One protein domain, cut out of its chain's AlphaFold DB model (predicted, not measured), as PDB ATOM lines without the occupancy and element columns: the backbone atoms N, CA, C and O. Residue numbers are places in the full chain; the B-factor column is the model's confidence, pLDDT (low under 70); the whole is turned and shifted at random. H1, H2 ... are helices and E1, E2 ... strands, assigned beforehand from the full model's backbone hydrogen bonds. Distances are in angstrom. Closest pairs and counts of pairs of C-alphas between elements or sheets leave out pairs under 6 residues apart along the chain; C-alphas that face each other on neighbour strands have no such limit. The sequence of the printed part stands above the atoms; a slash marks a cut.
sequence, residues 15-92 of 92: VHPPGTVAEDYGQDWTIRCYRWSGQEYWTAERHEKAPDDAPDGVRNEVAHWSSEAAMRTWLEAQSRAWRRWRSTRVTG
ATOM      1  N   VAL A  15       2.733 -26.266  -1.093       67.94
ATOM      2  CA  VAL A  15       3.145 -27.559  -1.622       67.94
ATOM      3  C   VAL A  15       2.618 -28.624  -0.683       67.94
ATOM      4  O   VAL A  15       2.547 -28.412   0.530       67.94
ATOM      5  N   HIS A  16       2.283 -29.792  -1.234       61.47
ATOM      6  CA  HIS A  16       2.120 -30.964  -0.388       61.47
ATOM      7  C   HIS A  16       3.381 -31.097   0.472       61.47
ATOM      8  O   HIS A  16       4.485 -31.065  -0.090       61.47
ATOM      9  N   PRO A  17       3.240 -31.186   1.806       67.25
ATOM     10  CA  PRO A  17       4.369 -31.438   2.678       67.25
ATOM     11  C   PRO A  17       5.166 -32.625   2.131       67.25
ATOM     12  O   PRO A  17       4.558 -33.664   1.862       67.25
ATOM     13  N   PRO A  18       6.477 -32.478   1.883       66.69
ATOM     14  CA  PRO A  18       7.279 -33.586   1.396       66.69
ATOM     15  C   PRO A  18       7.229 -34.780   2.364       66.69
ATOM     16  O   PRO A  18       6.999 -34.636   3.572       66.69
ATOM     17  N   GLY A  19       7.397 -35.974   1.789       71.19
ATOM     18  CA  GLY A  19       7.347 -37.237   2.516       71.19
ATOM     19  C   GLY A  19       5.951 -37.562   3.055       71.19
ATOM     20  O   GLY A  19       4.943 -37.297   2.411       71.19
ATOM     21  N   THR A  20       5.919 -38.158   4.246       79.31
ATOM     22  CA  THR A  20       4.704 -38.626   4.939       79.31
ATOM     23  C   THR A  20       4.318 -37.735   6.126       79.31
ATOM     24  O   THR A  20       3.487 -38.122   6.934       79.31
ATOM     25  N   VAL A  21       4.910 -36.541   6.293       82.56
ATOM     26  CA  VAL A  21       4.741 -35.731   7.524       82.56
ATOM     27  C   VAL A  21       3.278 -35.398   7.813       82.56
ATOM     28  O   VAL A  21       2.825 -35.522   8.949       82.56
ATOM     29  N   ALA A  22       2.533 -34.973   6.795       81.75
ATOM     30  CA  ALA A  22       1.117 -34.663   6.960       81.75
ATOM     31  C   ALA A  22       0.280 -35.913   7.268       81.75
ATOM     32  O   ALA A  22      -0.728 -35.805   7.952       81.75
ATOM     33  N   GLU A  23       0.693 -37.090   6.798       84.50
ATOM     34  CA  GLU A  23       0.000 -38.358   7.052       84.50
ATOM     35  C   GLU A  23       0.311 -38.878   8.463       84.50
ATOM     36  O   GLU A  23      -0.600 -39.216   9.216       84.50
ATOM     37  N   ASP A  24       1.587 -38.851   8.854       88.38
ATOM     38  CA  ASP A  24       2.092 -39.363  10.132       88.38
ATOM     39  C   ASP A  24       1.538 -38.589  11.336       88.38
ATOM     40  O   ASP A  24       1.331 -39.157  12.408       88.38
ATOM     41  N   TYR A  25       1.316 -37.283  11.170       89.06
ATOM     42  CA  TYR A  25       0.889 -36.382  12.246       89.06
ATOM     43  C   TYR A  25      -0.484 -35.743  11.998       89.06
ATOM     44  O   TYR A  25      -0.974 -35.001  12.850       89.06
ATOM     45  N   GLY A  26      -1.129 -36.057  10.870       87.12
ATOM     46  CA  GLY A  26      -2.390 -35.452  10.431       87.12
ATOM     47  C   GLY A  26      -3.594 -35.742  11.321       87.12
ATOM     48  O   GLY A  26      -4.620 -35.086  11.197       87.12
ATOM     49  N   GLN A  27      -3.491 -36.707  12.238       89.75
ATOM     50  CA  GLN A  27      -4.541 -36.948  13.232       89.75
ATOM     51  C   GLN A  27      -4.589 -35.832  14.287       89.75
ATOM     52  O   GLN A  27      -5.671 -35.401  14.687       89.75
ATOM     53  N   ASP A  28      -3.425 -35.328  14.699       90.69
ATOM     54  CA  ASP A  28      -3.293 -34.344  15.779       90.69
ATOM     55  C   ASP A  28      -3.047 -32.913  15.264       90.69
ATOM     56  O   ASP A  28      -3.264 -31.950  16.007       90.69
ATOM     57  N   TRP A  29      -2.578 -32.765  14.019       92.62
ATOM     58  CA  TRP A  29      -2.087 -31.500  13.473       92.62
ATOM     59  C   TRP A  29      -2.561 -31.230  12.047       92.62
ATOM     60  O   TRP A  29      -2.496 -32.093  11.175       92.62
ATOM     61  N   THR A  30      -2.885 -29.971  11.773       91.12
ATOM     62  CA  THR A  30      -2.926 -29.418  10.422       91.12
ATOM     63  C   THR A  30      -1.536 -28.900  10.077       91.12
ATOM     64  O   THR A  30      -1.044 -27.971  10.715       91.12
ATOM     65  N   ILE A  31      -0.893 -29.492   9.068       88.44
ATOM     66  CA  ILE A  31       0.483 -29.170   8.663       88.44
ATOM     67  C   ILE A  31       0.476 -28.622   7.243       88.44
ATOM     68  O   ILE A  31      -0.111 -29.224   6.346       88.44
ATOM     69  N   ARG A  32       1.162 -27.500   7.028       85.38
ATOM     70  CA  ARG A  32       1.350 -26.908   5.698       85.38
ATOM     71  C   ARG A  32       2.819 -26.619   5.451       85.38
ATOM     72  O   ARG A  32       3.559 -26.264   6.370       85.38
ATOM     73  N   CYS A  33       3.213 -26.760   4.193       84.44
ATOM     74  CA  CYS A  33       4.539 -26.426   3.711       84.44
ATOM     75  C   CYS A  33       4.397 -25.487   2.514       84.44
ATOM     76  O   CYS A  33       3.564 -25.685   1.631       84.44
ATOM     77  N   TYR A  34       5.219 -24.452   2.486       82.94
ATOM     78  CA  TYR A  34       5.272 -23.483   1.404       82.94
ATOM     79  C   TYR A  34       6.713 -23.379   0.932       82.94
ATOM     80  O   TYR A  34       7.632 -23.335   1.749       82.94
ATOM     81  N   ARG A  35       6.930 -23.313  -0.382       76.19
ATOM     82  CA  ARG A  35       8.283 -23.244  -0.943       76.19
ATOM     83  C   ARG A  35       8.534 -21.897  -1.614       76.19
ATOM     84  O   ARG A  35       7.819 -21.499  -2.534       76.19
ATOM     85  N   TRP A  36       9.593 -21.217  -1.184       75.12
ATOM     86  CA  TRP A  36      10.075 -19.960  -1.759       75.12
ATOM     87  C   TRP A  36      11.559 -20.094  -2.101       75.12
ATOM     88  O   TRP A  36      12.386 -20.278  -1.217       75.12
ATOM     89  N   SER A  37      11.911 -20.005  -3.389       73.75
ATOM     90  CA  SER A  37      13.312 -19.948  -3.855       73.75
ATOM     91  C   SER A  37      14.228 -21.046  -3.280       73.75
ATOM     92  O   SER A  37      15.386 -20.799  -2.960       73.75
ATOM     93  N   GLY A  38      13.702 -22.267  -3.128       70.56
ATOM     94  CA  GLY A  38      14.446 -23.411  -2.586       70.56
ATOM     95  C   GLY A  38      14.438 -23.538  -1.060       70.56
ATOM     96  O   GLY A  38      14.920 -24.549  -0.561       70.56
ATOM     97  N   GLN A  39      13.860 -22.580  -0.336       78.12
ATOM     98  CA  GLN A  39      13.605 -22.672   1.100       78.12
ATOM     99  C   GLN A  39      12.168 -23.113   1.373       78.12
ATOM    100  O   GLN A  39      11.254 -22.782   0.612       78.12
ATOM    101  N   GLU A  40      11.976 -23.847   2.467       84.94
ATOM    102  CA  GLU A  40      10.666 -24.305   2.917       84.94
ATOM    103  C   GLU A  40      10.243 -23.519   4.160       84.94
ATOM    104  O   GLU A  40      11.018 -23.320   5.101       84.94
ATOM    105  N   TYR A  41       8.997 -23.075   4.152       86.75
ATOM    106  CA  TYR A  41       8.316 -22.477   5.282       86.75
ATOM    107  C   TYR A  41       7.249 -23.446   5.763       86.75
ATOM    108  O   TYR A  41       6.370 -23.846   5.000       86.75
ATOM    109  N   TRP A  42       7.338 -23.823   7.029       88.88
ATOM    110  CA  TRP A  42       6.502 -24.841   7.636       88.88
ATOM    111  C   TRP A  42       5.586 -24.212   8.670       88.88
ATOM    112  O   TRP A  42       6.025 -23.391   9.478       88.88
ATOM    113  N   THR A  43       4.325 -24.632   8.666       90.31
ATOM    114  CA  THR A  43       3.356 -24.284   9.703       90.31
ATOM    115  C   THR A  43       2.684 -25.545  10.220       90.31
ATOM    116  O   THR A  43       2.276 -26.384   9.415       90.31
ATOM    117  N   ALA A  44       2.515 -25.662  11.533       92.31
ATOM    118  CA  ALA A  44       1.637 -26.658  12.133       92.31
ATOM    119  C   ALA A  44       0.710 -26.009  13.149       92.31
ATOM    120  O   ALA A  44       1.161 -25.200  13.955       92.31
ATOM    121  N   GLU A  45      -0.555 -26.409  13.122       93.31
ATOM    122  CA  GLU A  45      -1.584 -26.027  14.085       93.31
ATOM    123  C   GLU A  45      -2.233 -27.291  14.652       93.31
ATOM    124  O   GLU A  45      -2.606 -28.200  13.910       93.31
ATOM    125  N   ARG A  46      -2.320 -27.383  15.978       92.56
ATOM    126  CA  ARG A  46      -2.871 -28.546  16.672       92.56
ATOM    127  C   ARG A  46      -4.397 -28.516  16.623       92.56
ATOM    128  O   ARG A  46      -5.000 -27.486  16.910       92.56
ATOM    129  N   HIS A  47      -5.020 -29.661  16.350       91.81
ATOM    130  CA  HIS A  47      -6.483 -29.785  16.333       91.81
ATOM    131  C   HIS A  47      -7.103 -29.598  17.723       91.81
ATOM    132  O   HIS A  47      -8.098 -28.895  17.885       91.81
ATOM    133  N   GLU A  48      -6.502 -30.215  18.741       90.50
ATOM    134  CA  GLU A  48      -6.918 -30.096  20.138       90.50
ATOM    135  C   GLU A  48      -5.960 -29.153  20.867       90.50
ATOM    136  O   GLU A  48      -4.817 -29.519  21.132       90.50
ATOM    137  N   LYS A  49      -6.402 -27.934  21.191       87.62
ATOM    138  CA  LYS A  49      -5.543 -26.975  21.895       87.62
ATOM    139  C   LYS A  49      -5.246 -27.448  23.316       87.62
ATOM    140  O   LYS A  49      -6.141 -27.820  24.071       87.62
ATOM    141  N   ALA A  50      -3.974 -27.373  23.680       84.06
ATOM    142  CA  ALA A  50      -3.530 -27.467  25.053       84.06
ATOM    143  C   ALA A  50      -4.161 -26.325  25.871       84.06
ATOM    144  O   ALA A  50      -4.138 -25.183  25.400       84.06
ATOM    145  N   PRO A  51      -4.732 -26.622  27.049       81.06
ATOM    146  CA  PRO A  51      -5.259 -25.608  27.956       81.06
ATOM    147  C   PRO A  51      -4.124 -24.762  28.542       81.06
ATOM    148  O   PRO A  51      -2.958 -25.151  28.489       81.06
ATOM    149  N   ASP A  52      -4.477 -23.618  29.121       80.75
ATOM    150  CA  ASP A  52      -3.514 -22.596  29.555       80.75
ATOM    151  C   ASP A  52      -2.559 -23.060  30.671       80.75
ATOM    152  O   ASP A  52      -1.498 -22.476  30.861       80.75
ATOM    153  N   ASP A  53      -2.910 -24.122  31.399       81.50
ATOM    154  CA  ASP A  53      -2.077 -24.743  32.433       81.50
ATOM    155  C   ASP A  53      -1.179 -25.874  31.894       81.50
ATOM    156  O   ASP A  53      -0.550 -26.609  32.661       81.50
ATOM    157  N   ALA A  54      -1.128 -26.060  30.573       78.56
ATOM    158  CA  ALA A  54      -0.199 -26.992  29.959       78.56
ATOM    159  C   ALA A  54       1.259 -26.541  30.188       78.56
ATOM    160  O   ALA A  54       1.563 -25.350  30.144       78.56
ATOM    161  N   PRO A  55       2.190 -27.482  30.418       77.62
ATOM    162  CA  PRO A  55       3.589 -27.152  30.665       77.62
ATOM    163  C   PRO A  55       4.233 -26.499  29.436       77.62
ATOM    164  O   PRO A  55       3.912 -26.869  28.307       77.62
ATOM    165  N   ASP A  56       5.236 -25.639  29.659       74.12
ATOM    166  CA  ASP A  56       5.935 -24.821  28.640       74.12
ATOM    167  C   ASP A  56       6.460 -25.591  27.405       74.12
ATOM    168  O   ASP A  56       6.778 -25.011  26.363       74.12
ATOM    169  N   GLY A  57       6.578 -26.918  27.503       81.25
ATOM    170  CA  GLY A  57       6.991 -27.794  26.406       81.25
ATOM    171  C   GLY A  57       5.891 -28.136  25.394       81.25
ATOM    172  O   GLY A  57       6.217 -28.622  24.308       81.25
ATOM    173  N   VAL A  58       4.616 -27.908  25.723       87.31
ATOM    174  CA  VAL A  58       3.470 -28.192  24.853       87.31
ATOM    175  C   VAL A  58       3.055 -26.918  24.133       87.31
ATOM    176  O   VAL A  58       2.595 -25.956  24.735       87.31
ATOM    177  N   ARG A  59       3.187 -26.931  22.812       89.88
ATOM    178  CA  ARG A  59       2.778 -25.842  21.932       89.88
ATOM    179  C   ARG A  59       1.565 -26.255  21.106       89.88
ATOM    180  O   ARG A  59       1.389 -27.431  20.768       89.88
ATOM    181  N   ASN A  60       0.749 -25.256  20.783       91.56
ATOM    182  CA  ASN A  60      -0.427 -25.391  19.924       91.56
ATOM    183  C   ASN A  60      -0.110 -25.113  18.457       91.56
ATOM    184  O   ASN A  60      -0.824 -25.586  17.581       91.56
ATOM    185  N   GLU A  61       0.964 -24.373  18.192       93.38
ATOM    186  CA  GLU A  61       1.337 -23.975  16.844       93.38
ATOM    187  C   GLU A  61       2.843 -23.743  16.705       93.38
ATOM    188  O   GLU A  61       3.567 -23.536  17.687       93.38
ATOM    189  N   VAL A  62       3.310 -23.773  15.460       93.00
ATOM    190  CA  VAL A  62       4.628 -23.286  15.056       93.00
ATOM    191  C   VAL A  62       4.566 -22.789  13.621       93.00
ATOM    192  O   VAL A  62       3.840 -23.343  12.797       93.00
ATOM    193  N   ALA A  63       5.360 -21.766  13.318       91.00
ATOM    194  CA  ALA A  63       5.554 -21.270  11.968       91.00
ATOM    195  C   ALA A  63       7.014 -20.835  11.794       91.00
ATOM    196  O   ALA A  63       7.478 -19.937  12.499       91.00
ATOM    197  N   HIS A  64       7.767 -21.490  10.910       88.00
ATOM    198  CA  HIS A  64       9.186 -21.180  10.727       88.00
ATOM    199  C   HIS A  64       9.755 -21.676   9.397       88.00
ATOM    200  O   HIS A  64       9.248 -22.608   8.778       88.00
ATOM    201  N   TRP A  65      10.859 -21.058   8.979       84.00
ATOM    202  CA  TRP A  65      11.675 -21.542   7.871       84.00
ATOM    203  C   TRP A  65      12.526 -22.723   8.338       84.00
ATOM    204  O   TRP A  65      13.244 -22.619   9.339       84.00
ATOM    205  N   SER A  66      12.421 -23.863   7.659       86.75
ATOM    206  CA  SER A  66      13.129 -25.081   8.064       86.75
ATOM    207  C   SER A  66      13.121 -26.164   6.999       86.75
ATOM    208  O   SER A  66      12.680 -25.924   5.886       86.75
ATOM    209  N   SER A  67      13.628 -27.345   7.346       86.81
ATOM    210  CA  SER A  67      13.492 -28.565   6.551       86.81
ATOM    211  C   SER A  67      12.425 -29.497   7.126       86.81
ATOM    212  O   SER A  67      12.105 -29.429   8.317       86.81
ATOM    213  N   GLU A  68      11.957 -30.449   6.314       87.94
ATOM    214  CA  GLU A  68      11.102 -31.561   6.765       87.94
ATOM    215  C   GLU A  68      11.650 -32.256   8.028       87.94
ATOM    216  O   GLU A  68      10.913 -32.514   8.977       87.94
ATOM    217  N   ALA A  69      12.959 -32.527   8.083       90.75
ATOM    218  CA  ALA A  69      13.584 -33.224   9.211       90.75
ATOM    219  C   ALA A  69      13.494 -32.426  10.525       90.75
ATOM    220  O   ALA A  69      13.238 -32.992  11.593       90.75
ATOM    221  N   ALA A  70      13.673 -31.104  10.453       90.94
ATOM    222  CA  ALA A  70      13.514 -30.228  11.607       90.94
ATOM    223  C   ALA A  70      12.047 -30.160  12.053       90.94
ATOM    224  O   ALA A  70      11.764 -30.253  13.248       90.94
ATOM    225  N   MET A  71      11.120 -30.093  11.092       92.00
ATOM    226  CA  MET A  71       9.685 -30.124  11.363       92.00
ATOM    227  C   MET A  71       9.260 -31.432  12.048       92.00
ATOM    228  O   MET A  71       8.579 -31.401  13.073       92.00
ATOM    229  N   ARG A  72       9.723 -32.587  11.551       93.12
ATOM    230  CA  ARG A  72       9.486 -33.902  12.175       93.12
ATOM    231  C   ARG A  72      10.017 -33.965  13.599       93.12
ATOM    232  O   ARG A  72       9.304 -34.398  14.499       93.12
ATOM    233  N   THR A  73      11.245 -33.494  13.815       94.62
ATOM    234  CA  THR A  73      11.863 -33.468  15.151       94.62
ATOM    235  C   THR A  73      11.025 -32.640  16.126       94.62
ATOM    236  O   THR A  73      10.805 -33.048  17.270       94.62
ATOM    237  N   TRP A  74      10.514 -31.492  15.672       94.81
ATOM    238  CA  TRP A  74       9.629 -30.656  16.473       94.81
ATOM    239  C   TRP A  74       8.300 -31.360  16.783       94.81
ATOM    240  O   TRP A  74       7.922 -31.442  17.953       94.81
ATOM    241  N   LEU A  75       7.632 -31.935  15.776       93.62
ATOM    242  CA  LEU A  75       6.371 -32.668  15.947       93.62
ATOM    243  C   LEU A  75       6.529 -33.857  16.901       93.62
ATOM    244  O   LEU A  75       5.691 -34.073  17.774       93.62
ATOM    245  N   GLU A  76       7.631 -34.598  16.806       93.88
ATOM    246  CA  GLU A  76       7.919 -35.708  17.711       93.88
ATOM    247  C   GLU A  76       8.094 -35.236  19.161       93.88
ATOM    248  O   GLU A  76       7.522 -35.832  20.085       93.88
ATOM    249  N   ALA A  77       8.836 -34.147  19.376       92.69
ATOM    250  CA  ALA A  77       8.979 -33.542  20.695       92.69
ATOM    251  C   ALA A  77       7.616 -33.103  21.256       92.69
ATOM    252  O   ALA A  77       7.311 -33.384  22.419       92.69
ATOM    253  N   GLN A  78       6.763 -32.509  20.417       93.88
ATOM    254  CA  GLN A  78       5.414 -32.098  20.798       93.88
ATOM    255  C   GLN A  78       4.491 -33.278  21.119       93.88
ATOM    256  O   GLN A  78       3.744 -33.224  22.098       93.88
ATOM    257  N   SER A  79       4.562 -34.372  20.362       90.81
ATOM    258  CA  SER A  79       3.795 -35.593  20.634       90.81
ATOM    259  C   SER A  79       4.240 -36.286  21.924       90.81
ATOM    260  O   SER A  79       3.415 -36.860  22.638       90.81
ATOM    261  N   ARG A  80       5.537 -36.234  22.257       90.56
ATOM    262  CA  ARG A  80       6.071 -36.750  23.531       90.56
ATOM    263  C   ARG A  80       5.642 -35.880  24.713       90.56
ATOM    264  O   ARG A  80       5.184 -36.422  25.719       90.56
ATOM    265  N   ALA A  81       5.761 -34.556  24.596       89.38
ATOM    266  CA  ALA A  81       5.345 -33.613  25.635       89.38
ATOM    267  C   ALA A  81       3.843 -33.741  25.936       89.38
ATOM    268  O   ALA A  81       3.450 -33.888  27.093       89.38
ATOM    269  N   TRP A  82       3.022 -33.807  24.884       88.00
ATOM    270  CA  TRP A  82       1.575 -33.974  24.990       88.00
ATOM    271  C   TRP A  82       1.173 -35.287  25.668       88.00
ATOM    272  O   TRP A  82       0.352 -35.286  26.583       88.00
ATOM    273  N   ARG A  83       1.795 -36.412  25.284       87.50
ATOM    274  CA  ARG A  83       1.545 -37.716  25.922       87.50
ATOM    275  C   ARG A  83       1.907 -37.723  27.404       87.50
ATOM    276  O   ARG A  83       1.117 -38.209  28.209       87.50
ATOM    277  N   ARG A  84       3.068 -37.166  27.770       86.31
ATOM    278  CA  ARG A  84       3.493 -37.063  29.177       86.31
ATOM    279  C   ARG A  84       2.470 -36.285  29.997       86.31
ATOM    280  O   ARG A  84       2.006 -36.783  31.015       86.31
ATOM    281  N   TRP A  85       2.049 -35.126  29.508       81.44
ATOM    282  CA  TRP A  85       1.062 -34.300  30.192       81.44
ATOM    283  C   TRP A  85      -0.331 -34.952  30.289       81.44
ATOM    284  O   TRP A  85      -0.954 -34.931  31.352       81.44
ATOM    285  N   ARG A  86      -0.821 -35.609  29.226       82.12
ATOM    286  CA  ARG A  86      -2.099 -36.338  29.304       82.12
ATOM    287  C   ARG A  86      -2.038 -37.471  30.333       82.12
ATOM    288  O   ARG A  86      -2.983 -37.648  31.093       82.12
ATOM    289  N   SER A  87      -0.912 -38.183  30.423       81.38
ATOM    290  CA  SER A  87      -0.746 -39.259  31.410       81.38
ATOM    291  C   SER A  87      -0.758 -38.764  32.863       81.38
ATOM    292  O   SER A  87      -1.335 -39.421  33.727       81.38
ATOM    293  N   THR A  88      -0.211 -37.573  33.137       74.19
ATOM    294  CA  THR A  88      -0.238 -36.990  34.488       74.19
ATOM    295  C   THR A  88      -1.639 -36.571  34.924       74.19
ATOM    296  O   THR A  88      -1.919 -36.576  36.115       74.19
ATOM    297  N   ARG A  89      -2.534 -36.247  33.982       67.19
ATOM    298  CA  ARG A  89      -3.920 -35.852  34.283       67.19
ATOM    299  C   ARG A  89      -4.877 -37.021  34.501       67.19
ATOM    300  O   ARG A  89      -5.847 -36.866  35.220       67.19
ATOM    301  N   VAL A  90      -4.628 -38.170  33.874       59.09
ATOM    302  CA  VAL A  90      -5.497 -39.359  34.005       59.09
ATOM    303  C   VAL A  90      -5.244 -40.118  35.316       59.09
ATOM    304  O   VAL A  90      -6.074 -40.913  35.740       59.09
ATOM    305  N   THR A  91      -4.107 -39.868  35.967       57.59
ATOM    306  CA  THR A  91      -3.690 -40.569  37.194       57.59
ATOM    307  C   THR A  91      -3.869 -39.716  38.463       57.59
ATOM    308  O   THR A  91      -3.428 -40.135  39.532       57.59
ATOM    309  N   GLY A  92      -4.450 -38.517  38.340       47.12
ATOM    310  CA  GLY A  92      -4.646 -37.548  39.426       47.12
ATOM    311  C   GLY A  92      -6.100 -37.385  39.836       47.12
ATOM    312  O   GLY A  92      -6.984 -37.687  39.003       47.12
TER     313      GLY A  92
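AT A GLANCE: This is residues 15 to 92 of the 92 residues of an uncharacterized protein of Streptomonospora alba (UniProt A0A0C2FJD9). A small, twisted sheet of three strands has one long helix, H2, running over one of its faces nearly along the strands, and the far end of that helix, residues 87 to 90, sticks out past the rest with the last two residues. The short helix H1 sits on the same face, by edge strand E1. The printed part has 78 residues, in the order H1, E1, E2, E3, H2; the sheet runs E1, E2, E3, antiparallel, and the class is mixed. It is only just compact, close to loose, with a radius of gyration of the C-alphas of 13.5 A, and spans 50 by 21 by 18 A, a rod.

HOW THE PARTS SIT: Start at the sheet, a meander, each strand the antiparallel neighbour of the one before: E1, residues 29 to 36, E2, residues 39 to 46, and E3, residues 61 to 66. It is twisted, its C-alphas up to 4.4 A off the best plane. In the hairpin E1 and E2, look at N 32 and O 43, 2.9 A apart; in the hairpin E2 and E3, at N 42 and O 64, 2.9 A. H2, residues 68 to 90, is on the sheet at a height of 11.0 A, over E2 and, only just, with 3 C-alphas, over E3; it runs along the strands, at 11 degrees to E2 on the local plane. Its closest C-alphas to E2 are those of Met 71 and Trp 42, 7.2 A apart. H1, residues 21 to 25, is on the same face at a height of 7.1 A; its closest C-alphas to E1 are those of Ala 22 and Ile 31, 5.8 A. H1 and H2 only just touch, with 3 pairs of C-alphas within 8 A, through residues 68 to 75 of H2; the closest are Val 21 and Arg 72, 6.9 A. In H1 and H2 every O i to N i+4 pair is within hydrogen-bond range.

IN THESE COORDINATES: Find C-alpha 29 at (-2.087, -31.500, 13.473), where E1 begins its 22.7 A; E2 measures 23.4 A and E3 14.7 A. H2 runs 32.8 A from C-alpha 68 at (11.102, -31.561, 6.765) to C-alpha 90 at (-5.497, -39.359, 34.005), while H1 measures 6.1 A.

THE WHOLE: Look to Ser 37 and Gly 92 for the C-alphas farthest apart, 50.1 A. The printed part has no cut; the link from E2 to E3, residues 47 to 60, is long, and the other links are tight. Mean pLDDT of the printed part is 83.8, with residues 15 to 18 and 89 to 92 under 70.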